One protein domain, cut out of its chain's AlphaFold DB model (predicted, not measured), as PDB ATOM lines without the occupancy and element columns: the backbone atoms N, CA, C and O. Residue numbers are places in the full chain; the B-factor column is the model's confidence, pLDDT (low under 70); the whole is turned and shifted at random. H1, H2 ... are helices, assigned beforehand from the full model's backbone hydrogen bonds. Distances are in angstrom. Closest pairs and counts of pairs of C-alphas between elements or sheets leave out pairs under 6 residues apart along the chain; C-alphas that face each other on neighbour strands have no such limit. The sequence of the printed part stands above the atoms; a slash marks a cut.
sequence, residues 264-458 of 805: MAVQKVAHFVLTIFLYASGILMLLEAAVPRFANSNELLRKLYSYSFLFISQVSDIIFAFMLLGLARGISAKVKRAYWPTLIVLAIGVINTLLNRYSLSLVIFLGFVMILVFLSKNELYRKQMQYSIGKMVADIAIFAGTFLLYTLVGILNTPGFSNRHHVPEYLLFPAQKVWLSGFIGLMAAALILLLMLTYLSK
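Overview. This is residues 264 to 458 of the 805 residues of the protein "Lysyl-tRNA synthetase (Class II)" of Lactobacillus ruminis DPC 6832 (UniProt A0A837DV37). Four long helices, H1, H4, H7 and H9, make an up-and-down bundle, each running against the one before it in the chain, and the hairpin of H5 and H6 packs on H4 and H1. Short H2 and H3 pack on H1, while tiny H8 lies far out beyond H7. The printed part has 195 residues with nine named helices, H1 to H9, and no named strand: all helix. It is compact, with a radius of gyration of the C-alphas of 17.7 A and spans of 60 by 40 by 25 A.

Arrangement. The hub, H1, residues 264 to 290, touches H4, residues 314 to 332, at a shallow tilt of 26 degrees, opposite ways; their closest C-alphas, Gly 282 and Ala 321, are 4.0 A apart. H9, residues 432 to 457, touches H4 at 22 degrees, a shallow tilt, the same way (closest C-alphas Ile 319 and Ala 445, 4.6 A). H7, residues 389 to 412, touches H9 (Gly 410 and Trp 435, 6.2 A) with residues 403 to 410 alone. H5, residues 336 to 356, forms hairpins with H4 and with H6, residues 360 to 376. H6 touches H1 at a steep tilt of 47 degrees, with His 271 and Ser 376 closest, 5.0 A between C-alphas. H2, residues 292 to 297, only just touches H1, only at the corner, with 3 pairs of C-alphas within 8 A; H3, residues 299 to 305, touches H1. H8, residues 415 to 418, touches no helix. Of the O i to N i+4 pairs, 15 of 17 in H5 and 21 of 22 in H9 are within hydrogen-bond range.

Along the chain. H1 begins at C-alpha 264 (-6.347, 7.731, 30.940) and is 38.9 A long; H9, 37.9 A, ends at C-alpha 457 (-21.610, -0.801, 11.883).

Size, cuts and confidence. The printed part has no cut. The links H6 to H7 and H8 to H9 are long. Residues 412 to 435 are among those with pLDDT under 70.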
ATOM      1  N   MET A 264      -5.860   7.260  32.244       87.81
ATOM      2  CA  MET A 264      -6.347   7.731  30.940       87.81
ATOM      3  C   MET A 264      -5.224   7.768  29.893       87.81
ATOM      4  O   MET A 264      -5.444   7.392  28.744       87.81
ATOM      5  N   ALA A 265      -4.016   8.189  30.277       89.31
ATOM      6  CA  ALA A 265      -2.856   8.212  29.391       89.31
ATOM      7  C   ALA A 265      -2.466   6.796  28.949       89.31
ATOM      8  O   ALA A 265      -2.367   6.548  27.750       89.31
ATOM      9  N   VAL A 266      -2.347   5.848  29.886       89.31
ATOM     10  CA  VAL A 266      -2.056   4.437  29.581       89.31
ATOM     11  C   VAL A 266      -3.120   3.844  28.659       89.31
ATOM     12  O   VAL A 266      -2.776   3.194  27.677       89.31
ATOM     13  N   GLN A 267      -4.404   4.103  28.916       91.88
ATOM     14  CA  GLN A 267      -5.500   3.623  28.068       91.88
ATOM     15  C   GLN A 267      -5.422   4.187  26.643       91.88
ATOM     16  O   GLN A 267      -5.539   3.432  25.675       91.88
ATOM     17  N   LYS A 268      -5.170   5.495  26.497       92.88
ATOM     18  CA  LYS A 268      -5.026   6.156  25.189       92.88
ATOM     19  C   LYS A 268      -3.782   5.691  24.436       92.88
ATOM     20  O   LYS A 268      -3.871   5.454  23.235       92.88
ATOM     21  N   VAL A 269      -2.650   5.537  25.123       93.19
ATOM     22  CA  VAL A 269      -1.404   5.026  24.535       93.19
ATOM     23  C   VAL A 269      -1.586   3.572  24.109       93.19
ATOM     24  O   VAL A 269      -1.274   3.244  22.969       93.19
ATOM     25  N   ALA A 270      -2.170   2.720  24.955       93.94
ATOM     26  CA  ALA A 270      -2.457   1.330  24.610       93.94
ATOM     27  C   ALA A 270      -3.371   1.232  23.382       93.94
ATOM     28  O   ALA A 270      -3.077   0.486  22.454       93.94
ATOM     29  N   HIS A 271      -4.435   2.036  23.334       96.00
ATOM     30  CA  HIS A 271      -5.325   2.128  22.178       96.00
ATOM     31  C   HIS A 271      -4.605   2.597  20.901       96.00
ATOM     32  O   HIS A 271      -4.826   2.038  19.825       96.00
ATOM     33  N   PHE A 272      -3.748   3.615  21.006       95.44
ATOM     34  CA  PHE A 272      -2.974   4.151  19.886       95.44
ATOM     35  C   PHE A 272      -1.981   3.121  19.335       95.44
ATOM     36  O   PHE A 272      -2.010   2.827  18.140       95.44
ATOM     37  N   VAL A 273      -1.170   2.519  20.210       95.00
ATOM     38  CA  VAL A 273      -0.190   1.485  19.843       95.00
ATOM     39  C   VAL A 273      -0.893   0.262  19.255       95.00
ATOM     40  O   VAL A 273      -0.476  -0.226  18.210       95.00
ATOM     41  N   LEU A 274      -2.000  -0.187  19.857       95.62
ATOM     42  CA  LEU A 274      -2.805  -1.291  19.332       95.62
ATOM     43  C   LEU A 274      -3.340  -0.985  17.928       95.62
ATOM     44  O   LEU A 274      -3.266  -1.830  17.042       95.62
ATOM     45  N   THR A 275      -3.861   0.224  17.707       94.94
ATOM     46  CA  THR A 275      -4.395   0.629  16.398       94.94
ATOM     47  C   THR A 275      -3.305   0.604  15.328       94.94
ATOM     48  O   THR A 275      -3.524   0.050  14.251       94.94
ATOM     49  N   ILE A 276      -2.127   1.163  15.628       94.62
ATOM     50  CA  ILE A 276      -0.973   1.135  14.719       94.62
ATOM     51  C   ILE A 276      -0.547  -0.301  14.449       94.62
ATOM     52  O   ILE A 276      -0.364  -0.661  13.292       94.62
ATOM     53  N   PHE A 277      -0.430  -1.125  15.491       94.25
ATOM     54  CA  PHE A 277      -0.016  -2.515  15.360       94.25
ATOM     55  C   PHE A 277      -0.939  -3.308  14.427       94.25
ATOM     56  O   PHE A 277      -0.447  -4.009  13.544       94.25
ATOM     57  N   LEU A 278      -2.262  -3.179  14.584       94.75
ATOM     58  CA  LEU A 278      -3.229  -3.890  13.743       94.75
ATOM     59  C   LEU A 278      -3.149  -3.435  12.277       94.75
ATOM     60  O   LEU A 278      -3.134  -4.280  11.383       94.75
ATOM     61  N   TYR A 279      -3.042  -2.123  12.021       92.56
ATOM     62  CA  TYR A 279      -2.867  -1.603  10.660       92.56
ATOM     63  C   TYR A 279      -1.540  -2.043  10.037       92.56
ATOM     64  O   TYR A 279      -1.530  -2.552   8.919       92.56
ATOM     65  N   ALA A 280      -0.433  -1.868  10.759       91.31
ATOM     66  CA  ALA A 280       0.898  -2.217  10.286       91.31
ATOM     67  C   ALA A 280       1.013  -3.720  10.014       91.31
ATOM     68  O   ALA A 280       1.486  -4.102   8.951       91.31
ATOM     69  N   SER A 281       0.511  -4.567  10.918       91.69
ATOM     70  CA  SER A 281       0.510  -6.021  10.727       91.69
ATOM     71  C   SER A 281      -0.327  -6.432   9.524       91.69
ATOM     72  O   SER A 281       0.154  -7.193   8.696       91.69
ATOM     73  N   GLY A 282      -1.536  -5.879   9.366       91.38
ATOM     74  CA  GLY A 282      -2.360  -6.150   8.187       91.38
ATOM     75  C   GLY A 282      -1.657  -5.764   6.881       91.38
ATOM     76  O   GLY A 282      -1.611  -6.555   5.947       91.38
ATOM     77  N   ILE A 283      -1.038  -4.583   6.815       88.25
ATOM     78  CA  ILE A 283      -0.312  -4.138   5.613       88.25
ATOM     79  C   ILE A 283       0.926  -5.008   5.346       88.25
ATOM     80  O   ILE A 283       1.154  -5.395   4.203       88.25
ATOM     81  N   LEU A 284       1.711  -5.332   6.378       87.62
ATOM     82  CA  LEU A 284       2.911  -6.164   6.241       87.62
ATOM     83  C   LEU A 284       2.568  -7.582   5.775       87.62
ATOM     84  O   LEU A 284       3.257  -8.105   4.907       87.62
ATOM     85  N   MET A 285       1.486  -8.169   6.293       87.75
ATOM     86  CA  MET A 285       0.997  -9.473   5.843       87.75
ATOM     87  C   MET A 285       0.493  -9.432   4.396       87.75
ATOM     88  O   MET A 285       0.775 -10.349   3.632       87.75
ATOM     89  N   LEU A 286      -0.201  -8.364   3.972       86.19
ATOM     90  CA  LEU A 286      -0.578  -8.211   2.558       86.19
ATOM     91  C   LEU A 286       0.644  -8.090   1.649       86.19
ATOM     92  O   LEU A 286       0.654  -8.675   0.569       86.19
ATOM     93  N   LEU A 287       1.656  -7.331   2.075       82.75
ATOM     94  CA  LEU A 287       2.882  -7.145   1.308       82.75
ATOM     95  C   LEU A 287       3.665  -8.455   1.177       82.75
ATOM     96  O   LEU A 287       4.141  -8.764   0.089       82.75
ATOM     97  N   GLU A 288       3.780  -9.223   2.261       81.38
ATOM     98  CA  GLU A 288       4.453 -10.523   2.249       81.38
ATOM     99  C   GLU A 288       3.695 -11.537   1.391       81.38
ATOM    100  O   GLU A 288       4.306 -12.148   0.520       81.38
ATOM    101  N   ALA A 289       2.367 -11.610   1.514       80.62
ATOM    102  CA  ALA A 289       1.553 -12.465   0.660       80.62
ATOM    103  C   ALA A 289       1.655 -12.076  -0.829       80.62
ATOM    104  O   ALA A 289       1.660 -12.952  -1.695       80.62
ATOM    105  N   ALA A 290       1.728 -10.777  -1.149       77.12
ATOM    106  CA  ALA A 290       1.744 -10.287  -2.528       77.12
ATOM    107  C   ALA A 290       3.131 -10.294  -3.185       77.12
ATOM    108  O   ALA A 290       3.212 -10.464  -4.399       77.12
ATOM    109  N   VAL A 291       4.215 -10.078  -2.426       77.50
ATOM    110  CA  VAL A 291       5.597 -10.045  -2.942       77.50
ATOM    111  C   VAL A 291       6.601 -10.576  -1.888       77.50
ATOM    112  O   VAL A 291       7.387  -9.805  -1.321       77.50
ATOM    113  N   PRO A 292       6.653 -11.902  -1.635       74.88
ATOM    114  CA  PRO A 292       7.444 -12.481  -0.540       74.88
ATOM    115  C   PRO A 292       8.950 -12.198  -0.636       74.88
ATOM    116  O   PRO A 292       9.624 -11.962   0.367       74.88
ATOM    117  N   ARG A 293       9.513 -12.214  -1.854       72.00
ATOM    118  CA  ARG A 293      10.951 -11.986  -2.081       72.00
ATOM    119  C   ARG A 293      11.353 -10.543  -1.789       72.00
ATOM    120  O   ARG A 293      12.388 -10.321  -1.170       72.00
ATOM    121  N   PHE A 294      10.513  -9.574  -2.157       73.94
ATOM    122  CA  PHE A 294      10.730  -8.169  -1.812       73.94
ATOM    123  C   PHE A 294      10.705  -7.963  -0.292       73.94
ATOM    124  O   PHE A 294      11.649  -7.396   0.262       73.94
ATOM    125  N   ALA A 295       9.688  -8.503   0.388       72.56
ATOM    126  CA  ALA A 295       9.563  -8.410   1.843       72.56
ATOM    127  C   ALA A 295      10.776  -9.013   2.580       72.56
ATOM    128  O   ALA A 295      11.251  -8.438   3.557       72.56
ATOM    129  N   ASN A 296      11.322 -10.125   2.077       72.69
ATOM    130  CA  ASN A 296      12.490 -10.785   2.663       72.69
ATOM    131  C   ASN A 296      13.837 -10.141   2.294       72.69
ATOM    132  O   ASN A 296      14.792 -10.266   3.063       72.69
ATOM    133  N   SER A 297      13.926  -9.461   1.147       78.25
ATOM    134  CA  SER A 297      15.154  -8.788   0.694       78.25
ATOM    135  C   SER A 297      15.490  -7.536   1.509       78.25
ATOM    136  O   SER A 297      16.660  -7.217   1.703       78.25
ATOM    137  N   ASN A 298      14.475  -6.838   2.027       81.69
ATOM    138  CA  ASN A 298      14.668  -5.646   2.840       81.69
ATOM    139  C   ASN A 298      14.797  -6.023   4.322       81.69
ATOM    140  O   ASN A 298      13.870  -6.561   4.930       81.69
ATOM    141  N   GLU A 299      15.938  -5.697   4.929       84.25
ATOM    142  CA  GLU A 299      16.231  -6.062   6.316       84.25
ATOM    143  C   GLU A 299      15.212  -5.491   7.318       84.25
ATOM    144  O   GLU A 299      14.838  -6.180   8.272       84.25
ATOM    145  N   LEU A 300      14.728  -4.264   7.090       82.12
ATOM    146  CA  LEU A 300      13.737  -3.617   7.950       82.12
ATOM    147  C   LEU A 300      12.393  -4.350   7.888       82.12
ATOM    148  O   LEU A 300      11.816  -4.656   8.930       82.12
ATOM    149  N   LEU A 301      11.914  -4.670   6.681       78.88
ATOM    150  CA  LEU A 301      10.655  -5.399   6.494       78.88
ATOM    151  C   LEU A 301      10.735  -6.800   7.100       78.88
ATOM    152  O   LEU A 301       9.829  -7.195   7.831       78.88
ATOM    153  N   ARG A 302      11.852  -7.508   6.899       80.94
ATOM    154  CA  ARG A 302      12.096  -8.828   7.494       80.94
ATOM    155  C   ARG A 302      12.086  -8.787   9.027       80.94
ATOM    156  O   ARG A 302      11.484  -9.655   9.667       80.94
ATOM    157  N   LYS A 303      12.718  -7.772   9.630       83.19
ATOM    158  CA  LYS A 303      12.704  -7.557  11.088       83.19
ATOM    159  C   LYS A 303      11.291  -7.267  11.596       83.19
ATOM    160  O   LYS A 303      10.865  -7.901  12.553       83.19
ATOM    161  N   LEU A 304      10.550  -6.368  10.947       81.44
ATOM    162  CA  LEU A 304       9.182  -6.015  11.348       81.44
ATOM    163  C   LEU A 304       8.196  -7.181  11.179       81.44
ATOM    164  O   LEU A 304       7.381  -7.425  12.066       81.44
ATOM    165  N   TYR A 305       8.301  -7.940  10.086       77.19
ATOM    166  CA  TYR A 305       7.459  -9.109   9.818       77.19
ATOM    167  C   TYR A 305       7.694 -10.249  10.819       77.19
ATOM    168  O   TYR A 305       6.758 -10.956  11.177       77.19
ATOM    169  N   SER A 306       8.911 -10.379  11.361       77.81
ATOM    170  CA  SER A 306       9.210 -11.351  12.429       77.81
ATOM    171  C   SER A 306       8.409 -11.105  13.718       77.81
ATOM    172  O   SER A 306       8.293 -12.009  14.545       77.81
ATOM    173  N   TYR A 307       7.843  -9.903  13.875       76.12
ATOM    174  CA  TYR A 307       6.922  -9.527  14.950       76.12
ATOM    175  C   TYR A 307       5.454  -9.439  14.477       76.12
ATOM    176  O   TYR A 307       4.617  -8.861  15.168       76.12
ATOM    177  N   SER A 308       5.127 -10.001  13.308       78.00
ATOM    178  CA  SER A 308       3.762 -10.129  12.779       78.00
ATOM    179  C   SER A 308       3.267 -11.583  12.823       78.00
ATOM    180  O   SER A 308       3.904 -12.454  13.415       78.00
ATOM    181  N   PHE A 309       2.095 -11.849  12.241       75.19
ATOM    182  CA  PHE A 309       1.549 -13.202  12.136       75.19
ATOM    183  C   PHE A 309       2.231 -13.968  10.996       75.19
ATOM    184  O   PHE A 309       2.601 -13.378   9.988       75.19
ATOM    185  N   LEU A 310       2.367 -15.283  11.170       68.31
ATOM    186  CA  LEU A 310       3.037 -16.174  10.223       68.31
ATOM    187  C   LEU A 310       2.143 -17.381   9.942       68.31
ATOM    188  O   LEU A 310       2.086 -18.287  10.777       68.31
ATOM    189  N   PHE A 311       1.440 -17.423   8.812       73.44
ATOM    190  CA  PHE A 311       0.673 -18.606   8.422       73.44
ATOM    191  C   PHE A 311       1.417 -19.451   7.383       73.44
ATOM    192  O   PHE A 311       2.353 -19.010   6.731       73.44
ATOM    193  N   ILE A 312       1.032 -20.728   7.277       67.88
ATOM    194  CA  ILE A 312       1.648 -21.668   6.325       67.88
ATOM    195  C   ILE A 312       1.146 -21.404   4.895       67.88
ATOM    196  O   ILE A 312       1.845 -21.698   3.930       67.88
ATOM    197  N   SER A 313      -0.074 -20.874   4.749       80.50
ATOM    198  CA  SER A 313      -0.696 -20.648   3.446       80.50
ATOM    199  C   SER A 313      -0.908 -19.163   3.168       80.50
ATOM    200  O   SER A 313      -1.495 -18.452   3.983       80.50
ATOM    201  N   GLN A 314      -0.544 -18.741   1.956       79.06
ATOM    202  CA  GLN A 314      -0.746 -17.377   1.457       79.06
ATOM    203  C   GLN A 314      -2.211 -16.919   1.568       79.06
ATOM    204  O   GLN A 314      -2.495 -15.762   1.862       79.06
ATOM    205  N   VAL A 315      -3.168 -17.832   1.355       84.19
ATOM    206  CA  VAL A 315      -4.606 -17.541   1.486       84.19
ATOM    207  C   VAL A 315      -4.952 -17.139   2.919       84.19
ATOM    208  O   VAL A 315      -5.703 -16.185   3.129       84.19
ATOM    209  N   SER A 316      -4.390 -17.841   3.906       85.19
ATOM    210  CA  SER A 316      -4.553 -17.495   5.315       85.19
ATOM    211  C   SER A 316      -3.959 -16.123   5.619       85.19
ATOM    212  O   SER A 316      -4.633 -15.336   6.281       85.19
ATOM    213  N   ASP A 317      -2.772 -15.799   5.097       85.62
ATOM    214  CA  ASP A 317      -2.154 -14.486   5.322       85.62
ATOM    215  C   ASP A 317      -3.018 -13.347   4.778       85.62
ATOM    216  O   ASP A 317      -3.281 -12.386   5.500       85.62
ATOM    217  N   ILE A 318      -3.565 -13.481   3.562       88.19
ATOM    218  CA  ILE A 318      -4.475 -12.477   2.987       88.19
ATOM    219  C   ILE A 318      -5.728 -12.323   3.864       88.19
ATOM    220  O   ILE A 318      -6.108 -11.204   4.216       88.19
ATOM    221  N   ILE A 319      -6.370 -13.428   4.255       89.94
ATOM    222  CA  ILE A 319      -7.586 -13.389   5.080       89.94
ATOM    223  C   ILE A 319      -7.316 -12.716   6.432       89.94
ATOM    224  O   ILE A 319      -8.052 -11.805   6.826       89.94
ATOM    225  N   PHE A 320      -6.259 -13.129   7.134       90.88
ATOM    226  CA  PHE A 320      -5.897 -12.553   8.427       90.88
ATOM    227  C   PHE A 320      -5.496 -11.088   8.300       90.88
ATOM    228  O   PHE A 320      -5.889 -10.278   9.139       90.88
ATOM    229  N   ALA A 321      -4.802 -10.714   7.229       91.31
ATOM    230  CA  ALA A 321      -4.442  -9.334   6.979       91.31
ATOM    231  C   ALA A 321      -5.676  -8.426   6.861       91.31
ATOM    232  O   ALA A 321      -5.770  -7.405   7.545       91.31
ATOM    233  N   PHE A 322      -6.677  -8.827   6.071       91.12
ATOM    234  CA  PHE A 322      -7.930  -8.079   5.949       91.12
ATOM    235  C   PHE A 322      -8.769  -8.101   7.235       91.12
ATOM    236  O   PHE A 322      -9.388  -7.085   7.566       91.12
ATOM    237  N   MET A 323      -8.752  -9.195   8.009       92.94
ATOM    238  CA  MET A 323      -9.346  -9.210   9.354       92.94
ATOM    239  C   MET A 323      -8.679  -8.178  10.268       92.94
ATOM    240  O   MET A 323      -9.378  -7.402  10.918       92.94
ATOM    241  N   LEU A 324      -7.344  -8.115  10.297       93.69
ATOM    242  CA  LEU A 324      -6.601  -7.141  11.100       93.69
ATOM    243  C   LEU A 324      -6.900  -5.705  10.664       93.69
ATOM    244  O   LEU A 324      -7.122  -4.859  11.527       93.69
ATOM    245  N   LEU A 325      -6.996  -5.430   9.360       92.31
ATOM    246  CA  LEU A 325      -7.388  -4.113   8.843       92.31
ATOM    247  C   LEU A 325      -8.819  -3.733   9.255       92.31
ATOM    248  O   LEU A 325      -9.063  -2.609   9.707       92.31
ATOM    249  N   GLY A 326      -9.764  -4.673   9.171       92.62
ATOM    250  CA  GLY A 326     -11.125  -4.482   9.671       92.62
ATOM    251  C   GLY A 326     -11.154  -4.213  11.180       92.62
ATOM    252  O   GLY A 326     -11.889  -3.339  11.651       92.62
ATOM    253  N   LEU A 327     -10.332  -4.924  11.959       94.56
ATOM    254  CA  LEU A 327     -10.250  -4.756  13.415       94.56
ATOM    255  C   LEU A 327      -9.603  -3.431  13.767       94.56
ATOM    256  O   LEU A 327     -10.113  -2.723  14.632       94.56
ATOM    257  N   ALA A 328      -8.570  -3.036  13.031       94.25
ATOM    258  CA  ALA A 328      -7.939  -1.737  13.151       94.25
ATOM    259  C   ALA A 328      -8.955  -0.607  12.930       94.25
ATOM    260  O   ALA A 328      -8.979   0.346  13.709       94.25
ATOM    261  N   ARG A 329      -9.871  -0.738  11.954       91.56
ATOM    262  CA  ARG A 329     -10.981   0.217  11.746       91.56
ATOM    263  C   ARG A 329     -11.911   0.280  12.958       91.56
ATOM    264  O   ARG A 329     -12.234   1.379  13.411       91.56
ATOM    265  N   GLY A 330     -12.327  -0.870  13.490       93.19
ATOM    266  CA  GLY A 330     -13.214  -0.953  14.654       93.19
ATOM    267  C   GLY A 330     -12.587  -0.397  15.935       93.19
ATOM    268  O   GLY A 330     -13.220   0.396  16.637       93.19
ATOM    269  N   ILE A 331     -11.333  -0.767  16.206       95.00
ATOM    270  CA  ILE A 331     -10.546  -0.276  17.338       95.00
ATOM    271  C   ILE A 331     -10.308   1.223  17.180       95.00
ATOM    272  O   ILE A 331     -10.720   1.963  18.060       95.00
ATOM    273  N   SER A 332      -9.805   1.705  16.038       93.25
ATOM    274  CA  SER A 332      -9.620   3.142  15.764       93.25
ATOM    275  C   SER A 332     -10.915   3.949  15.930       93.25
ATOM    276  O   SER A 332     -10.915   5.068  16.446       93.25
ATOM    277  N   ALA A 333     -12.053   3.373  15.532       91.19
ATOM    278  CA  ALA A 333     -13.367   3.983  15.694       91.19
ATOM    279  C   ALA A 333     -13.935   3.877  17.121       91.19
ATOM    280  O   ALA A 333     -15.030   4.393  17.348       91.19
ATOM    281  N   LYS A 334     -13.204   3.278  18.071       94.81
ATOM    282  CA  LYS A 334     -13.576   3.083  19.482       94.81
ATOM    283  C   LYS A 334     -14.789   2.176  19.707       94.81
ATOM    284  O   LYS A 334     -15.542   2.360  20.663       94.81
ATOM    285  N   VAL A 335     -15.008   1.198  18.830       95.06
ATOM    286  CA  VAL A 335     -16.192   0.327  18.875       95.06
ATOM    287  C   VAL A 335     -16.009  -0.798  19.891       95.06
ATOM    288  O   VAL A 335     -15.123  -1.639  19.753       95.06
ATOM    289  N   LYS A 336     -16.924  -0.892  20.859       94.81
ATOM    290  CA  LYS A 336     -16.919  -1.925  21.910       94.81
ATOM    291  C   LYS A 336     -16.913  -3.350  21.353       94.81
ATOM    292  O   LYS A 336     -16.264  -4.237  21.899       94.81
ATOM    293  N   ARG A 337     -17.626  -3.573  20.246       93.81
ATOM    294  CA  ARG A 337     -17.731  -4.885  19.588       93.81
ATOM    295  C   ARG A 337     -16.431  -5.375  18.956       93.81
ATOM    296  O   ARG A 337     -16.317  -6.570  18.730       93.81
ATOM    297  N   ALA A 338     -15.460  -4.500  18.692       95.00
ATOM    298  CA  ALA A 338     -14.169  -4.904  18.134       95.00
ATOM    299  C   ALA A 338     -13.280  -5.639  19.157       95.00
ATOM    300  O   ALA A 338     -12.371  -6.366  18.764       95.00
ATOM    301  N   TYR A 339     -13.559  -5.493  20.458       95.62
ATOM    302  CA  TYR A 339     -12.747  -6.049  21.545       95.62
ATOM    303  C   TYR A 339     -12.572  -7.573  21.456       95.62
ATOM    304  O   TYR A 339     -11.452  -8.067  21.355       95.62
ATOM    305  N   TRP A 340     -13.679  -8.324  21.459       95.38
ATOM    306  CA  TRP A 340     -13.644  -9.790  21.465       95.38
ATOM    307  C   TRP A 340     -13.057 -10.387  20.180       95.38
ATOM    308  O   TRP A 340     -12.148 -11.207  20.293       95.38
ATOM    309  N   PRO A 341     -13.476  -9.960  18.972       95.50
ATOM    310  CA  PRO A 341     -12.853 -10.413  17.733       95.50
ATOM    311  C   PRO A 341     -11.338 -10.166  17.686       95.50
ATOM    312  O   PRO A 341     -10.605 -11.028  17.218       95.50
ATOM    313  N   THR A 342     -10.854  -9.041  18.228       96.06
ATOM    314  CA  THR A 342      -9.409  -8.747  18.275       96.06
ATOM    315  C   THR A 342      -8.660  -9.743  19.158       96.06
ATOM    316  O   THR A 342      -7.627 -10.266  18.748       96.06
ATOM    317  N   LEU A 343      -9.195 -10.057  20.343       95.88
ATOM    318  CA  LEU A 343      -8.603 -11.071  21.220       95.88
ATOM    319  C   LEU A 343      -8.599 -12.460  20.581       95.88
ATOM    320  O   LEU A 343      -7.603 -13.164  20.691       95.88
ATOM    321  N   ILE A 344      -9.680 -12.839  19.893       95.44
ATOM    322  CA  ILE A 344      -9.776 -14.134  19.208       95.44
ATOM    323  C   ILE A 344      -8.712 -14.239  18.109       95.44
ATOM    324  O   ILE A 344      -7.993 -15.231  18.054       95.44
ATOM    325  N   VAL A 345      -8.558 -13.205  17.275       93.75
ATOM    326  CA  VAL A 345      -7.540 -13.191  16.209       93.75
ATOM    327  C   VAL A 345      -6.125 -13.282  16.780       93.75
ATOM    328  O   VAL A 345      -5.323 -14.076  16.292       93.75
ATOM    329  N   LEU A 346      -5.823 -12.530  17.843       93.94
ATOM    330  CA  LEU A 346      -4.521 -12.601  18.512       93.94
ATOM    331  C   LEU A 346      -4.272 -13.980  19.136       93.94
ATOM    332  O   LEU A 346      -3.176 -14.517  18.995       93.94
ATOM    333  N   ALA A 347      -5.284 -14.581  19.769       93.81
ATOM    334  CA  ALA A 347      -5.185 -15.919  20.343       93.81
ATOM    335  C   ALA A 347      -4.912 -16.981  19.267       93.81
ATOM    336  O   ALA A 347      -4.042 -17.827  19.463       93.81
ATOM    337  N   ILE A 348      -5.584 -16.901  18.112       91.94
ATOM    338  CA  ILE A 348      -5.298 -17.783  16.971       91.94
ATOM    339  C   ILE A 348      -3.848 -17.599  16.505       91.94
ATOM    340  O   ILE A 348      -3.156 -18.589  16.278       91.94
ATOM    341  N   GLY A 349      -3.352 -16.358  16.434       88.62
ATOM    342  CA  GLY A 349      -1.950 -16.077  16.105       88.62
ATOM    343  C   GLY A 349      -0.952 -16.702  17.082       88.62
ATOM    344  O   GLY A 349       0.037 -17.300  16.654       88.62
ATOM    345  N   VAL A 350      -1.226 -16.621  18.388       90.38
ATOM    346  CA  VAL A 350      -0.394 -17.240  19.433       90.38
ATOM    347  C   VAL A 350      -0.391 -18.762  19.304       90.38
ATOM    348  O   VAL A 350       0.681 -19.364  19.281       90.38
ATOM    349  N   ILE A 351      -1.569 -19.381  19.174       90.25
ATOM    350  CA  ILE A 351      -1.702 -20.838  19.023       90.25
ATOM    351  C   ILE A 351      -0.957 -21.307  17.772       90.25
ATOM    352  O   ILE A 351      -0.153 -22.231  17.840       90.25
ATOM    353  N   ASN A 352      -1.160 -20.630  16.644       87.69
ATOM    354  CA  ASN A 352      -0.492 -20.951  15.389       87.69
ATOM    355  C   ASN A 352       1.042 -20.824  15.494       87.69
ATOM    356  O   ASN A 352       1.771 -21.672  14.983       87.69
ATOM    357  N   THR A 353       1.540 -19.818  16.219       87.12
ATOM    358  CA  THR A 353       2.981 -19.648  16.474       87.12
ATOM    359  C   THR A 353       3.554 -20.793  17.310       87.12
ATOM    360  O   THR A 353       4.640 -21.292  17.003       87.12
ATOM    361  N   LEU A 354       2.826 -21.218  18.348       87.06
ATOM    362  CA  LEU A 354       3.220 -22.328  19.216       87.06
ATOM    363  C   LEU A 354       3.234 -23.663  18.469       87.06
ATOM    364  O   LEU A 354       4.145 -24.445  18.687       87.06
ATOM    365  N   LEU A 355       2.259 -23.910  17.590       85.62
ATOM    366  CA  LEU A 355       2.157 -25.177  16.864       85.62
ATOM    367  C   LEU A 355       3.185 -25.302  15.729       85.62
ATOM    368  O   LEU A 355       3.729 -26.383  15.530       85.62
ATOM    369  N   ASN A 356       3.460 -24.217  14.993       78.00
ATOM    370  CA  ASN A 356       4.174 -24.315  13.713       78.00
ATOM    371  C   ASN A 356       5.635 -23.836  13.736       78.00
ATOM    372  O   ASN A 356       6.433 -24.313  12.933       78.00
ATOM    373  N   ARG A 357       6.009 -22.875  14.597       69.31
ATOM    374  CA  ARG A 357       7.344 -22.230  14.545       69.31
ATOM    375  C   ARG A 357       8.078 -22.147  15.886       69.31
ATOM    376  O   ARG A 357       9.236 -21.746  15.884       69.31
ATOM    377  N   TYR A 358       7.414 -22.457  17.007       72.25
ATOM    378  CA  TYR A 358       7.944 -22.385  18.381       72.25
ATOM    379  C   TYR A 358       8.826 -21.145  18.665       72.25
ATOM    380  O   TYR A 358       9.865 -21.228  19.317       72.25
ATOM    381  N   SER A 359       8.413 -19.958  18.200       83.38
ATOM    382  CA  SER A 359       9.130 -18.708  18.497       83.38
ATOM    383  C   SER A 359       8.647 -18.105  19.815       83.38
ATOM    384  O   SER A 359       7.598 -17.458  19.873       83.38
ATOM    385  N   LEU A 360       9.430 -18.285  20.883       84.69
ATOM    386  CA  LEU A 360       9.105 -17.741  22.205       84.69
ATOM    387  C   LEU A 360       8.985 -16.207  22.185       84.69
ATOM    388  O   LEU A 360       8.078 -15.648  22.798       84.69
ATOM    389  N   SER A 361       9.856 -15.524  21.437       85.44
ATOM    390  CA  SER A 361       9.840 -14.062  21.312       85.44
ATOM    391  C   SER A 361       8.531 -13.542  20.712       85.44
ATOM    392  O   SER A 361       7.973 -12.571  21.223       85.44
ATOM    393  N   LEU A 362       8.008 -14.204  19.674       85.12
ATOM    394  CA  LEU A 362       6.747 -13.813  19.040       85.12
ATOM    395  C   LEU A 362       5.545 -14.081  19.958       85.12
ATOM    396  O   LEU A 362       4.646 -13.248  20.046       85.12
ATOM    397  N   VAL A 363       5.554 -15.189  20.706       89.62
ATOM    398  CA  VAL A 363       4.508 -15.499  21.696       89.62
ATOM    399  C   VAL A 363       4.458 -14.440  22.800       89.62
ATOM    400  O   VAL A 363       3.377 -13.953  23.129       89.62
ATOM    401  N   ILE A 364       5.617 -14.037  23.334       90.38
ATOM    402  CA  ILE A 364       5.707 -12.968  24.341       90.38
ATOM    403  C   ILE A 364       5.191 -11.646  23.763       90.38
ATOM    404  O   ILE A 364       4.416 -10.945  24.418       90.38
ATOM    405  N   PHE A 365       5.573 -11.318  22.528       90.38
ATOM    406  CA  PHE A 365       5.153 -10.086  21.870       90.38
ATOM    407  C   PHE A 365       3.637 -10.041  21.610       90.38
ATOM    408  O   PHE A 365       2.981  -9.066  21.973       90.38
ATOM    409  N   LEU A 366       3.041 -11.108  21.070       91.50
ATOM    410  CA  LEU A 366       1.585 -11.199  20.899       91.50
ATOM    411  C   LEU A 366       0.850 -11.199  22.250       91.50
ATOM    412  O   LEU A 366      -0.214 -10.590  22.372       91.50
ATOM    413  N   GLY A 367       1.441 -11.805  23.285       93.06
ATOM    414  CA  GLY A 367       0.987 -11.700  24.673       93.06
ATOM    415  C   GLY A 367       0.925 -10.253  25.162       93.06
ATOM    416  O   GLY A 367      -0.091  -9.818  25.707       93.06
ATOM    417  N   PHE A 368       1.971  -9.472  24.892       93.50
ATOM    418  CA  PHE A 368       1.999  -8.041  25.181       93.50
ATOM    419  C   PHE A 368       0.915  -7.272  24.410       93.50
ATOM    420  O   PHE A 368       0.200  -6.463  25.004       93.50
ATOM    421  N   VAL A 369       0.702  -7.563  23.122       94.94
ATOM    422  CA  VAL A 369      -0.384  -6.944  22.342       94.94
ATOM    423  C   VAL A 369      -1.761  -7.279  22.933       94.94
ATOM    424  O   VAL A 369      -2.609  -6.392  23.037       94.94
ATOM    425  N   MET A 370      -1.996  -8.513  23.395       95.81
ATOM    426  CA  MET A 370      -3.242  -8.870  24.091       95.81
ATOM    427  C   MET A 370      -3.443  -8.062  25.384       95.81
ATOM    428  O   MET A 370      -4.565  -7.638  25.674       95.81
ATOM    429  N   ILE A 371      -2.369  -7.774  26.130       94.44
ATOM    430  CA  ILE A 371      -2.425  -6.870  27.292       94.44
ATOM    431  C   ILE A 371      -2.830  -5.456  26.853       94.44
ATOM    432  O   ILE A 371      -3.670  -4.838  27.510       94.44
ATOM    433  N   LEU A 372      -2.323  -4.949  25.721       95.12
ATOM    434  CA  LEU A 372      -2.756  -3.650  25.185       95.12
ATOM    435  C   LEU A 372      -4.254  -3.634  24.850       95.12
ATOM    436  O   LEU A 372      -4.931  -2.645  25.145       95.12
ATOM    437  N   VAL A 373      -4.804  -4.729  24.308       95.31
ATOM    438  CA  VAL A 373      -6.255  -4.861  24.083       95.31
ATOM    439  C   VAL A 373      -7.015  -4.742  25.401       95.31
ATOM    440  O   VAL A 373      -7.952  -3.942  25.491       95.31
ATOM    441  N   PHE A 374      -6.582  -5.460  26.441       94.44
ATOM    442  CA  PHE A 374      -7.190  -5.391  27.770       94.44
ATOM    443  C   PHE A 374      -7.139  -3.974  28.364       94.44
ATOM    444  O   PHE A 374      -8.161  -3.460  28.825       94.44
ATOM    445  N   LEU A 375      -5.983  -3.309  28.287       92.62
ATOM    446  CA  LEU A 375      -5.810  -1.933  28.764       92.62
ATOM    447  C   LEU A 375      -6.678  -0.938  27.979       92.62
ATOM    448  O   LEU A 375      -7.211  -0.001  28.567       92.62
ATOM    449  N   SER A 376      -6.891  -1.159  26.680       93.44
ATOM    450  CA  SER A 376      -7.704  -0.280  25.825       93.44
ATOM    451  C   SER A 376      -9.223  -0.429  26.009       93.44
ATOM    452  O   SER A 376      -9.983   0.377  25.473       93.44
ATOM    453  N   LYS A 377      -9.699  -1.423  26.777       92.56
ATOM    454  CA  LYS A 377     -11.126  -1.793  26.887       92.56
ATOM    455  C   LYS A 377     -12.063  -0.615  27.174       92.56
ATOM    456  O   LYS A 377     -13.144  -0.545  26.596       92.56
ATOM    457  N   ASN A 378     -11.661   0.306  28.050       89.56
ATOM    458  CA  ASN A 378     -12.498   1.448  28.439       89.56
ATOM    459  C   ASN A 378     -12.513   2.579  27.398       89.56
ATOM    460  O   ASN A 378     -13.444   3.378  27.390       89.56
ATOM    461  N   GLU A 379     -11.539   2.620  26.486       93.12
ATOM    462  CA  GLU A 379     -11.580   3.515  25.325       93.12
ATOM    463  C   GLU A 379     -12.538   2.993  24.243       93.12
ATOM    464  O   GLU A 379     -13.008   3.770  23.417       93.12
ATOM    465  N   LEU A 380     -12.875   1.697  24.250       93.88
ATOM    466  CA  LEU A 380     -13.812   1.073  23.313       93.88
ATOM    467  C   LEU A 380     -15.261   1.168  23.821       93.88
ATOM    468  O   LEU A 380     -15.896   0.161  24.140       93.88
ATOM    469  N   TYR A 381     -15.792   2.385  23.931       94.56
ATOM    470  CA  TYR A 381     -17.126   2.629  24.497       94.56
ATOM    471  C   TYR A 381     -18.244   2.766  23.453       94.56
ATOM    472  O   TYR A 381     -19.419   2.619  23.800       94.56
ATOM    473  N   ARG A 382     -17.927   3.029  22.178       94.62
ATOM    474  CA  ARG A 382     -18.951   3.269  21.150       94.62
ATOM    475  C   ARG A 382     -19.703   1.990  20.804       94.62
ATOM    476  O   ARG A 382     -19.115   0.914  20.678       94.62
ATOM    477  N   LYS A 383     -21.019   2.102  20.613       92.06
ATOM    478  CA  LYS A 383     -21.893   0.963  20.283       92.06
ATOM    479  C   LYS A 383     -21.722   0.489  18.841       92.06
ATOM    480  O   LYS A 383     -21.880  -0.699  18.574       92.06
ATOM    481  N   GLN A 384     -21.413   1.415  17.940       89.25
ATOM    482  CA  GLN A 384     -21.238   1.170  16.512       89.25
ATOM    483  C   GLN A 384     -20.299   2.217  15.912       89.25
ATOM    484  O   GLN A 384     -20.109   3.290  16.491       89.25
ATOM    485  N   MET A 385     -19.743   1.918  14.743       87.44
ATOM    486  CA  MET A 385     -19.051   2.908  13.917       87.44
ATOM    487  C   MET A 385     -19.969   3.456  12.827       87.44
ATOM    488  O   MET A 385     -20.829   2.746  12.312       87.44
ATOM    489  N   GLN A 386     -19.745   4.715  12.450       85.50
ATOM    490  CA  GLN A 386     -20.189   5.248  11.166       85.50
ATOM    491  C   GLN A 386     -19.007   5.253  10.200       85.50
ATOM    492  O   GLN A 386     -17.864   5.550  10.576       85.50
ATOM    493  N   TYR A 387     -19.287   4.892   8.957       79.81
ATOM    494  CA  TYR A 387     -18.287   4.798   7.912       79.81
ATOM    495  C   TYR A 387     -18.272   6.097   7.107       79.81
ATOM    496  O   TYR A 387     -19.283   6.460   6.509       79.81
ATOM    497  N   SER A 388     -17.148   6.816   7.142       79.56
ATOM    498  CA  SER A 388     -16.980   8.063   6.393       79.56
ATOM    499  C   SER A 388     -16.469   7.791   4.980       79.56
ATOM    500  O   SER A 388     -15.747   6.815   4.760       79.56
ATOM    501  N   ILE A 389     -16.771   8.687   4.029       73.94
ATOM    502  CA  ILE A 389     -16.274   8.583   2.639       73.94
ATOM    503  C   ILE A 389     -14.755   8.440   2.609       73.94
ATOM    504  O   ILE A 389     -14.238   7.582   1.908       73.94
ATOM    505  N   GLY A 390     -14.030   9.232   3.405       76.00
ATOM    506  CA  GLY A 390     -12.567   9.159   3.434       76.00
ATOM    507  C   GLY A 390     -12.046   7.770   3.827       76.00
ATOM    508  O   GLY A 390     -11.066   7.297   3.260       76.00
ATOM    509  N   LYS A 391     -12.728   7.077   4.750       80.44
ATOM    510  CA  LYS A 391     -12.376   5.699   5.128       80.44
ATOM    511  C   LYS A 391     -12.736   4.703   4.027       80.44
ATOM    512  O   LYS A 391     -11.934   3.817   3.760       80.44
ATOM    513  N   MET A 392     -13.883   4.894   3.372       80.62
ATOM    514  CA  MET A 392     -14.311   4.094   2.220       80.62
ATOM    515  C   MET A 392     -13.307   4.156   1.077       80.62
ATOM    516  O   MET A 392     -12.865   3.124   0.592       80.62
ATOM    517  N   VAL A 393     -12.908   5.367   0.690       83.56
ATOM    518  CA  VAL A 393     -11.921   5.586  -0.370       83.56
ATOM    519  C   VAL A 393     -10.586   4.945  -0.000       83.56
ATOM    520  O   VAL A 393      -9.987   4.285  -0.839       83.56
ATOM    521  N   ALA A 394     -10.142   5.072   1.254       82.25
ATOM    522  CA  ALA A 394      -8.909   4.440   1.707       82.25
ATOM    523  C   ALA A 394      -8.972   2.900   1.656       82.25
ATOM    524  O   ALA A 394      -8.022   2.277   1.192       82.25
ATOM    525  N   ASP A 395     -10.072   2.279   2.093       82.00
ATOM    526  CA  ASP A 395     -10.222   0.815   2.043       82.00
ATOM    527  C   ASP A 395     -10.329   0.308   0.595       82.00
ATOM    528  O   ASP A 395      -9.691  -0.688   0.248       82.00
ATOM    529  N   ILE A 396     -11.050   1.027  -0.275       85.38
ATOM    530  CA  ILE A 396     -11.101   0.738  -1.717       85.38
ATOM    531  C   ILE A 396      -9.711   0.874  -2.340       85.38
ATOM    532  O   ILE A 396      -9.327   0.022  -3.130       85.38
ATOM    533  N   ALA A 397      -8.938   1.899  -1.975       87.75
ATOM    534  CA  ALA A 397      -7.587   2.095  -2.488       87.75
ATOM    535  C   ALA A 397      -6.629   0.977  -2.048       87.75
ATOM    536  O   ALA A 397      -5.848   0.502  -2.865       87.75
ATOM    537  N   ILE A 398      -6.713   0.511  -0.795       83.94
ATOM    538  CA  ILE A 398      -5.922  -0.637  -0.315       83.94
ATOM    539  C   ILE A 398      -6.305  -1.901  -1.089       83.94
ATOM    540  O   ILE A 398      -5.426  -2.624  -1.559       83.94
ATOM    541  N   PHE A 399      -7.605  -2.156  -1.262       82.69
ATOM    542  CA  PHE A 399      -8.087  -3.325  -1.993       82.69
ATOM    543  C   PHE A 399      -7.689  -3.282  -3.473       82.69
ATOM    544  O   PHE A 399      -7.094  -4.230  -3.977       82.69
ATOM    545  N   ALA A 400      -7.951  -2.162  -4.153       86.12
ATOM    546  CA  ALA A 400      -7.605  -1.951  -5.554       86.12
ATOM    547  C   ALA A 400      -6.089  -1.981  -5.771       86.12
ATOM    548  O   ALA A 400      -5.629  -2.619  -6.709       86.12
ATOM    549  N   GLY A 401      -5.305  -1.361  -4.887       86.00
ATOM    550  CA  GLY A 401      -3.844  -1.396  -4.938       86.00
ATOM    551  C   GLY A 401      -3.295  -2.813  -4.773       86.00
ATOM    552  O   GLY A 401      -2.444  -3.232  -5.550       86.00
ATOM    553  N   THR A 402      -3.842  -3.582  -3.827       79.94
ATOM    554  CA  THR A 402      -3.485  -4.998  -3.635       79.94
ATOM    555  C   THR A 402      -3.863  -5.820  -4.867       79.94
ATOM    556  O   THR A 402      -3.039  -6.567  -5.385       79.94
ATOM    557  N   PHE A 403      -5.075  -5.642  -5.397       82.12
ATOM    558  CA  PHE A 403      -5.543  -6.327  -6.603       82.12
ATOM    559  C   PHE A 403      -4.685  -6.007  -7.836       82.12
ATOM    560  O   PHE A 403      -4.293  -6.919  -8.567       82.12
ATOM    561  N   LEU A 404      -4.356  -4.730  -8.055       83.44
ATOM    562  CA  LEU A 404      -3.486  -4.286  -9.144       83.44
ATOM    563  C   LEU A 404      -2.084  -4.873  -9.002       83.44
ATOM    564  O   LEU A 404      -1.543  -5.367  -9.986       83.44
ATOM    565  N   LEU A 405      -1.523  -4.882  -7.788       78.19
ATOM    566  CA  LEU A 405      -0.226  -5.494  -7.511       78.19
ATOM    567  C   LEU A 405      -0.242  -6.996  -7.835       78.19
ATOM    568  O   LEU A 405       0.612  -7.459  -8.585       78.19
ATOM    569  N   TYR A 406      -1.245  -7.739  -7.359       75.06
ATOM    570  CA  TYR A 406      -1.413  -9.166  -7.671       75.06
ATOM    571  C   TYR A 406      -1.587  -9.432  -9.171       75.06
ATOM    572  O   TYR A 406      -1.044 -10.401  -9.702       75.06
ATOM    573  N   THR A 407      -2.341  -8.578  -9.862       75.00
ATOM    574  CA  THR A 407      -2.576  -8.703 -11.306       75.00
ATOM    575  C   THR A 407      -1.295  -8.426 -12.088       75.00
ATOM    576  O   THR A 407      -0.913  -9.236 -12.928       75.00
ATOM    577  N   LEU A 408      -0.587  -7.338 -11.769       76.25
ATOM    578  CA  LEU A 408       0.688  -6.970 -12.389       76.25
ATOM    579  C   LEU A 408       1.720  -8.085 -12.207       76.25
ATOM    580  O   LEU A 408       2.314  -8.550 -13.174       76.25
ATOM    581  N   VAL A 409       1.895  -8.551 -10.972       70.56
ATOM    582  CA  VAL A 409       2.837  -9.621 -10.644       70.56
ATOM    583  C   VAL A 409       2.451 -10.933 -11.335       70.56
ATOM    584  O   VAL A 409       3.329 -11.636 -11.833       70.56
ATOM    585  N   GLY A 410       1.158 -11.254 -11.437       71.06
ATOM    586  CA  GLY A 410       0.676 -12.407 -12.202       71.06
ATOM    587  C   GLY A 410       1.008 -12.324 -13.696       71.06
ATOM    588  O   GLY A 410       1.507 -13.292 -14.272       71.06
ATOM    589  N   ILE A 411       0.798 -11.157 -14.317       71.44
ATOM    590  CA  ILE A 411       1.116 -10.913 -15.734       71.44
ATOM    591  C   ILE A 411       2.625 -11.033 -15.980       71.44
ATOM    592  O   ILE A 411       3.038 -11.761 -16.881       71.44
ATOM    593  N   LEU A 412       3.452 -10.386 -15.150       69.06
ATOM    594  CA  LEU A 412       4.916 -10.426 -15.270       69.06
ATOM    595  C   LEU A 412       5.482 -11.851 -15.135       69.06
ATOM    596  O   LEU A 412       6.477 -12.181 -15.776       69.06
ATOM    597  N   ASN A 413       4.827 -12.707 -14.347       64.44
ATOM    598  CA  ASN A 413       5.195 -14.112 -14.160       64.44
ATOM    599  C   ASN A 413       4.603 -15.071 -15.205       64.44
ATOM    600  O   ASN A 413       4.810 -16.283 -15.119       64.44
ATOM    601  N   THR A 414       3.857 -14.572 -16.194       66.81
ATOM    602  CA  THR A 414       3.327 -15.427 -17.260       66.81
ATOM    603  C   THR A 414       4.479 -15.874 -18.175       66.81
ATOM    604  O   THR A 414       5.251 -15.018 -18.619       66.81
ATOM    605  N   PRO A 415       4.599 -17.177 -18.519       58.56
ATOM    606  CA  PRO A 415       5.742 -17.712 -19.271       58.56
ATOM    607  C   PRO A 415       6.039 -16.976 -20.588       58.56
ATOM    608  O   PRO A 415       7.188 -16.855 -20.990       58.56
ATOM    609  N   GLY A 416       5.014 -16.433 -21.255       58.50
ATOM    610  CA  GLY A 416       5.182 -15.666 -22.494       58.50
ATOM    611  C   GLY A 416       5.823 -14.278 -22.328       58.50
ATOM    612  O   GLY A 416       6.400 -13.774 -23.288       58.50
ATOM    613  N   PHE A 417       5.738 -13.666 -21.141       56.97
ATOM    614  CA  PHE A 417       6.271 -12.325 -20.861       56.97
ATOM    615  C   PHE A 417       7.661 -12.385 -20.209       56.97
ATOM    616  O   PHE A 417       8.572 -11.686 -20.651       56.97
ATOM    617  N   SER A 418       7.854 -13.271 -19.223       57.84
ATOM    618  CA  SER A 418       9.137 -13.435 -18.514       57.84
ATOM    619  C   SER A 418      10.263 -13.954 -19.426       57.84
ATOM    620  O   SER A 418      11.417 -13.567 -19.267       57.84
ATOM    621  N   ASN A 419       9.922 -14.733 -20.459       60.38
ATOM    622  CA  ASN A 419      10.888 -15.198 -21.460       60.38
ATOM    623  C   ASN A 419      11.300 -14.109 -22.476       60.38
ATOM    624  O   ASN A 419      12.253 -14.314 -23.224       60.38
ATOM    625  N   ARG A 420      10.585 -12.972 -22.548       58.38
ATOM    626  CA  ARG A 420      10.839 -11.880 -23.515       58.38
ATOM    627  C   ARG A 420      11.392 -10.601 -22.882       58.38
ATOM    628  O   ARG A 420      11.993  -9.797 -23.589       58.38
ATOM    629  N   HIS A 421      11.213 -10.406 -21.577       60.78
ATOM    630  CA  HIS A 421      11.656  -9.213 -20.856       60.78
ATOM    631  C   HIS A 421      12.361  -9.591 -19.550       60.78
ATOM    632  O   HIS A 421      11.917 -10.493 -18.847       60.78
ATOM    633  N   HIS A 422      13.441  -8.881 -19.200       62.03
ATOM    634  CA  HIS A 422      14.156  -9.101 -17.940       62.03
ATOM    635  C   HIS A 422      13.283  -8.648 -16.760       62.03
ATOM    636  O   HIS A 422      13.168  -7.456 -16.475       62.03
ATOM    637  N   VAL A 423      12.627  -9.604 -16.102       61.09
ATOM    638  CA  VAL A 423      11.823  -9.356 -14.903       61.09
ATOM    639  C   VAL A 423      12.738  -9.452 -13.678       61.09
ATOM    640  O   VAL A 423      13.383 -10.485 -13.497       61.09
ATOM    641  N   PRO A 424      12.801  -8.420 -12.819       64.81
ATOM    642  CA  PRO A 424      13.633  -8.467 -11.625       64.81
ATOM    643  C   PRO A 424      13.269  -9.634 -10.695       64.81
ATOM    644  O   PRO A 424      12.092  -9.867 -10.408       64.81
ATOM    645  N   GLU A 425      14.275 -10.337 -10.165       62.25
ATOM    646  CA  GLU A 425      14.093 -11.593  -9.412       62.25
ATOM    647  C   GLU A 425      13.203 -11.479  -8.165       62.25
ATOM    648  O   GLU A 425      12.620 -12.474  -7.717       62.25
ATOM    649  N   TYR A 426      13.070 -10.271  -7.610       61.50
ATOM    650  CA  TYR A 426      12.226  -9.985  -6.450       61.50
ATOM    651  C   TYR A 426      10.717  -9.978  -6.763       61.50
ATOM    652  O   TYR A 426       9.920 -10.056  -5.829       61.50
ATOM    653  N   LEU A 427      10.315  -9.917  -8.040       56.97
ATOM    654  CA  LEU A 427       8.913  -9.987  -8.490       56.97
ATOM    655  C   LEU A 427       8.498 -11.388  -8.973       56.97
ATOM    656  O   LEU A 427       7.340 -11.583  -9.346       56.97
ATOM    657  N   LEU A 428       9.413 -12.365  -8.974       61.00
ATOM    658  CA  LEU A 428       9.152 -13.694  -9.527       61.00
ATOM    659  C   LEU A 428       8.387 -14.614  -8.555       61.00
ATOM    660  O   LEU A 428       8.758 -14.731  -7.384       61.00
ATOM    661  N   PHE A 429       7.354 -15.307  -9.054       60.25
ATOM    662  CA  PHE A 429       6.508 -16.253  -8.304       60.25
ATOM    663  C   PHE A 429       6.712 -17.715  -8.747       60.25
ATOM    664  O   PHE A 429       6.860 -17.962  -9.942       60.25
ATOM    665  N   PRO A 430       6.648 -18.713  -7.837       53.09
ATOM    666  CA  PRO A 430       6.997 -20.096  -8.186       53.09
ATOM    667  C   PRO A 430       6.017 -20.865  -9.098       53.09
ATOM    668  O   PRO A 430       6.424 -21.890  -9.631       53.09
ATOM    669  N   ALA A 431       4.751 -20.457  -9.297       54.94
ATOM    670  CA  ALA A 431       3.826 -21.162 -10.208       54.94
ATOM    671  C   ALA A 431       2.520 -20.392 -10.505       54.94
ATOM    672  O   ALA A 431       1.978 -19.722  -9.630       54.94
ATOM    673  N   GLN A 432       1.919 -20.612 -11.686       57.84
ATOM    674  CA  GLN A 432       0.577 -20.108 -12.060       57.84
ATOM    675  C   GLN A 432      -0.537 -20.501 -11.064       57.84
ATOM    676  O   GLN A 432      -1.485 -19.745 -10.862       57.84
ATOM    677  N   LYS A 433      -0.411 -21.654 -10.385       60.44
ATOM    678  CA  LYS A 433      -1.362 -22.111  -9.353       60.44
ATOM    679  C   LYS A 433      -1.439 -21.171  -8.138       60.44
ATOM    680  O   LYS A 433      -2.498 -21.075  -7.527       60.44
ATOM    681  N   VAL A 434      -0.353 -20.457  -7.831       64.94
ATOM    682  CA  VAL A 434      -0.256 -19.528  -6.689       64.94
ATOM    683  C   VAL A 434      -1.089 -18.261  -6.928       64.94
ATOM    684  O   VAL A 434      -1.663 -17.694  -5.997       64.94
ATOM    685  N   TRP A 435      -1.237 -17.847  -8.190       68.94
ATOM    686  CA  TRP A 435      -2.033 -16.674  -8.552       68.94
ATOM    687  C   TRP A 435      -3.537 -16.905  -8.341       68.94
ATOM    688  O   TRP A 435      -4.205 -16.080  -7.717       68.94
ATOM    689  N   LEU A 436      -4.066 -18.056  -8.784       71.56
ATOM    690  CA  LEU A 436      -5.482 -18.394  -8.602       71.56
ATOM    691  C   LEU A 436      -5.846 -18.527  -7.114       71.56
ATOM    692  O   LEU A 436      -6.885 -18.021  -6.691       71.56
ATOM    693  N   SER A 437      -4.979 -19.148  -6.303       74.88
ATOM    694  CA  SER A 437      -5.178 -19.208  -4.850       74.88
ATOM    695  C   SER A 437      -5.152 -17.821  -4.205       74.88
ATOM    696  O   SER A 437      -5.996 -17.541  -3.356       74.88
ATOM    697  N   GLY A 438      -4.253 -16.930  -4.637       77.00
ATOM    698  CA  GLY A 438      -4.209 -15.541  -4.170       77.00
ATOM    699  C   GLY A 438      -5.486 -14.764  -4.506       77.00
ATOM    700  O   GLY A 438      -6.035 -14.082  -3.643       77.00
ATOM    701  N   PHE A 439      -6.022 -14.928  -5.721       78.06
ATOM    702  CA  PHE A 439      -7.281 -14.300  -6.138       78.06
ATOM    703  C   PHE A 439      -8.489 -14.801  -5.329       78.06
ATOM    704  O   PHE A 439      -9.286 -13.998  -4.842       78.06
ATOM    705  N   ILE A 440      -8.602 -16.120  -5.121       83.12
ATOM    706  CA  ILE A 440      -9.646 -16.708  -4.264       83.12
ATOM    707  C   ILE A 440      -9.508 -16.186  -2.827       83.12
ATOM    708  O   ILE A 440     -10.504 -15.793  -2.214       83.12
ATOM    709  N   GLY A 441      -8.278 -16.119  -2.309       84.50
ATOM    710  CA  GLY A 441      -7.984 -15.545  -0.999       84.50
ATOM    711  C   GLY A 441      -8.404 -14.081  -0.890       84.50
ATOM    712  O   GLY A 441      -9.009 -13.699   0.108       84.50
ATOM    713  N   LEU A 442      -8.178 -13.279  -1.933       84.69
ATOM    714  CA  LEU A 442      -8.582 -11.874  -1.981       84.69
ATOM    715  C   LEU A 442     -10.110 -11.705  -1.988       84.69
ATOM    716  O   LEU A 442     -10.630 -10.851  -1.272       84.69
ATOM    717  N   MET A 443     -10.842 -12.536  -2.737       87.56
ATOM    718  CA  MET A 443     -12.312 -12.525  -2.746       87.56
ATOM    719  C   MET A 443     -12.896 -12.948  -1.392       87.56
ATOM    720  O   MET A 443     -13.803 -12.292  -0.872       87.56
ATOM    721  N   ALA A 444     -12.346 -14.004  -0.784       89.38
ATOM    722  CA  ALA A 444     -12.728 -14.434   0.558       89.38
ATOM    723  C   ALA A 444     -12.438 -13.339   1.599       89.38
ATOM    724  O   ALA A 444     -13.282 -13.035   2.442       89.38
ATOM    725  N   ALA A 445     -11.279 -12.691   1.501       88.31
ATOM    726  CA  ALA A 445     -10.888 -11.600   2.379       88.31
ATOM    727  C   ALA A 445     -11.772 -10.351   2.214       88.31
ATOM    728  O   ALA A 445     -12.145  -9.740   3.216       88.31
ATOM    729  N   ALA A 446     -12.187 -10.013   0.987       87.12
ATOM    730  CA  ALA A 446     -13.150  -8.942   0.722       87.12
ATOM    731  C   ALA A 446     -14.505  -9.221   1.388       87.12
ATOM    732  O   ALA A 446     -15.074  -8.345   2.044       87.12
ATOM    733  N   LEU A 447     -15.001 -10.458   1.257       90.31
ATOM    734  CA  LEU A 447     -16.242 -10.893   1.892       90.31
ATOM    735  C   LEU A 447     -16.135 -10.816   3.421       90.31
ATOM    736  O   LEU A 447     -17.029 -10.275   4.071       90.31
ATOM    737  N   ILE A 448     -15.034 -11.304   3.996       89.62
ATOM    738  CA  ILE A 448     -14.786 -11.251   5.442       89.62
ATOM    739  C   ILE A 448     -14.717  -9.802   5.923       89.62
ATOM    740  O   ILE A 448     -15.387  -9.464   6.899       89.62
ATOM    741  N   LEU A 449     -13.984  -8.928   5.226       88.19
ATOM    742  CA  LEU A 449     -13.926  -7.505   5.554       88.19
ATOM    743  C   LEU A 449     -15.331  -6.884   5.525       88.19
ATOM    744  O   LEU A 449     -15.711  -6.197   6.471       88.19
ATOM    745  N   LEU A 450     -16.133  -7.167   4.494       88.00
ATOM    746  CA  LEU A 450     -17.503  -6.662   4.375       88.00
ATOM    747  C   LEU A 450     -18.402  -7.151   5.520       88.00
ATOM    748  O   LEU A 450     -19.124  -6.348   6.124       88.00
ATOM    749  N   LEU A 451     -18.348  -8.443   5.857       90.81
ATOM    750  CA  LEU A 451     -19.081  -9.016   6.989       90.81
ATOM    751  C   LEU A 451     -18.668  -8.349   8.302       90.81
ATOM    752  O   LEU A 451     -19.518  -8.001   9.126       90.81
ATOM    753  N   MET A 452     -17.372  -8.108   8.475       89.31
ATOM    754  CA  MET A 452     -16.827  -7.511   9.681       89.31
ATOM    755  C   MET A 452     -17.209  -6.033   9.821       89.31
ATOM    756  O   MET A 452     -17.672  -5.608  10.882       89.31
ATOM    757  N   LEU A 453     -17.101  -5.254   8.743       86.88
ATOM    758  CA  LEU A 453     -17.550  -3.861   8.701       86.88
ATOM    759  C   LEU A 453     -19.058  -3.760   8.952       86.88
ATOM    760  O   LEU A 453     -19.504  -2.879   9.693       86.88
ATOM    761  N   THR A 454     -19.839  -4.700   8.415       87.38
ATOM    762  CA  THR A 454     -21.279  -4.796   8.684       87.38
ATOM    763  C   THR A 454     -21.535  -5.090  10.162       87.38
ATOM    764  O   THR A 454     -22.327  -4.394  10.795       87.38
ATOM    765  N   TYR A 455     -20.833  -6.055  10.756       91.12
ATOM    766  CA  TYR A 455     -20.940  -6.388  12.180       91.12
ATOM    767  C   TYR A 455     -20.610  -5.197  13.102       91.12
ATOM    768  O   TYR A 455     -21.330  -4.941  14.077       91.12
ATOM    769  N   LEU A 456     -19.560  -4.437  12.773       90.19
ATOM    770  CA  LEU A 456     -19.122  -3.260  13.530       90.19
ATOM    771  C   LEU A 456     -20.044  -2.042  13.354       90.19
ATOM    772  O   LEU A 456     -20.138  -1.210  14.260       90.19
ATOM    773  N   SER A 457     -20.733  -1.938  12.215       86.38
ATOM    774  CA  SER A 457     -21.610  -0.801  11.883       86.38
ATOM    775  C   SER A 457     -23.094  -1.059  12.185       86.38
ATOM    776  O   SER A 457     -23.891  -0.123  12.212       86.38
ATOM    777  N   LYS A 458     -23.499  -2.316  12.412       83.31
ATOM    778  CA  LYS A 458     -24.904  -2.703  12.631       83.31
ATOM    779  C   LYS A 458     -25.415  -2.247  14.000       83.31
ATOM    780  O   LYS A 458     -24.901  -2.670  15.031       83.31
TER     781      LYS A 458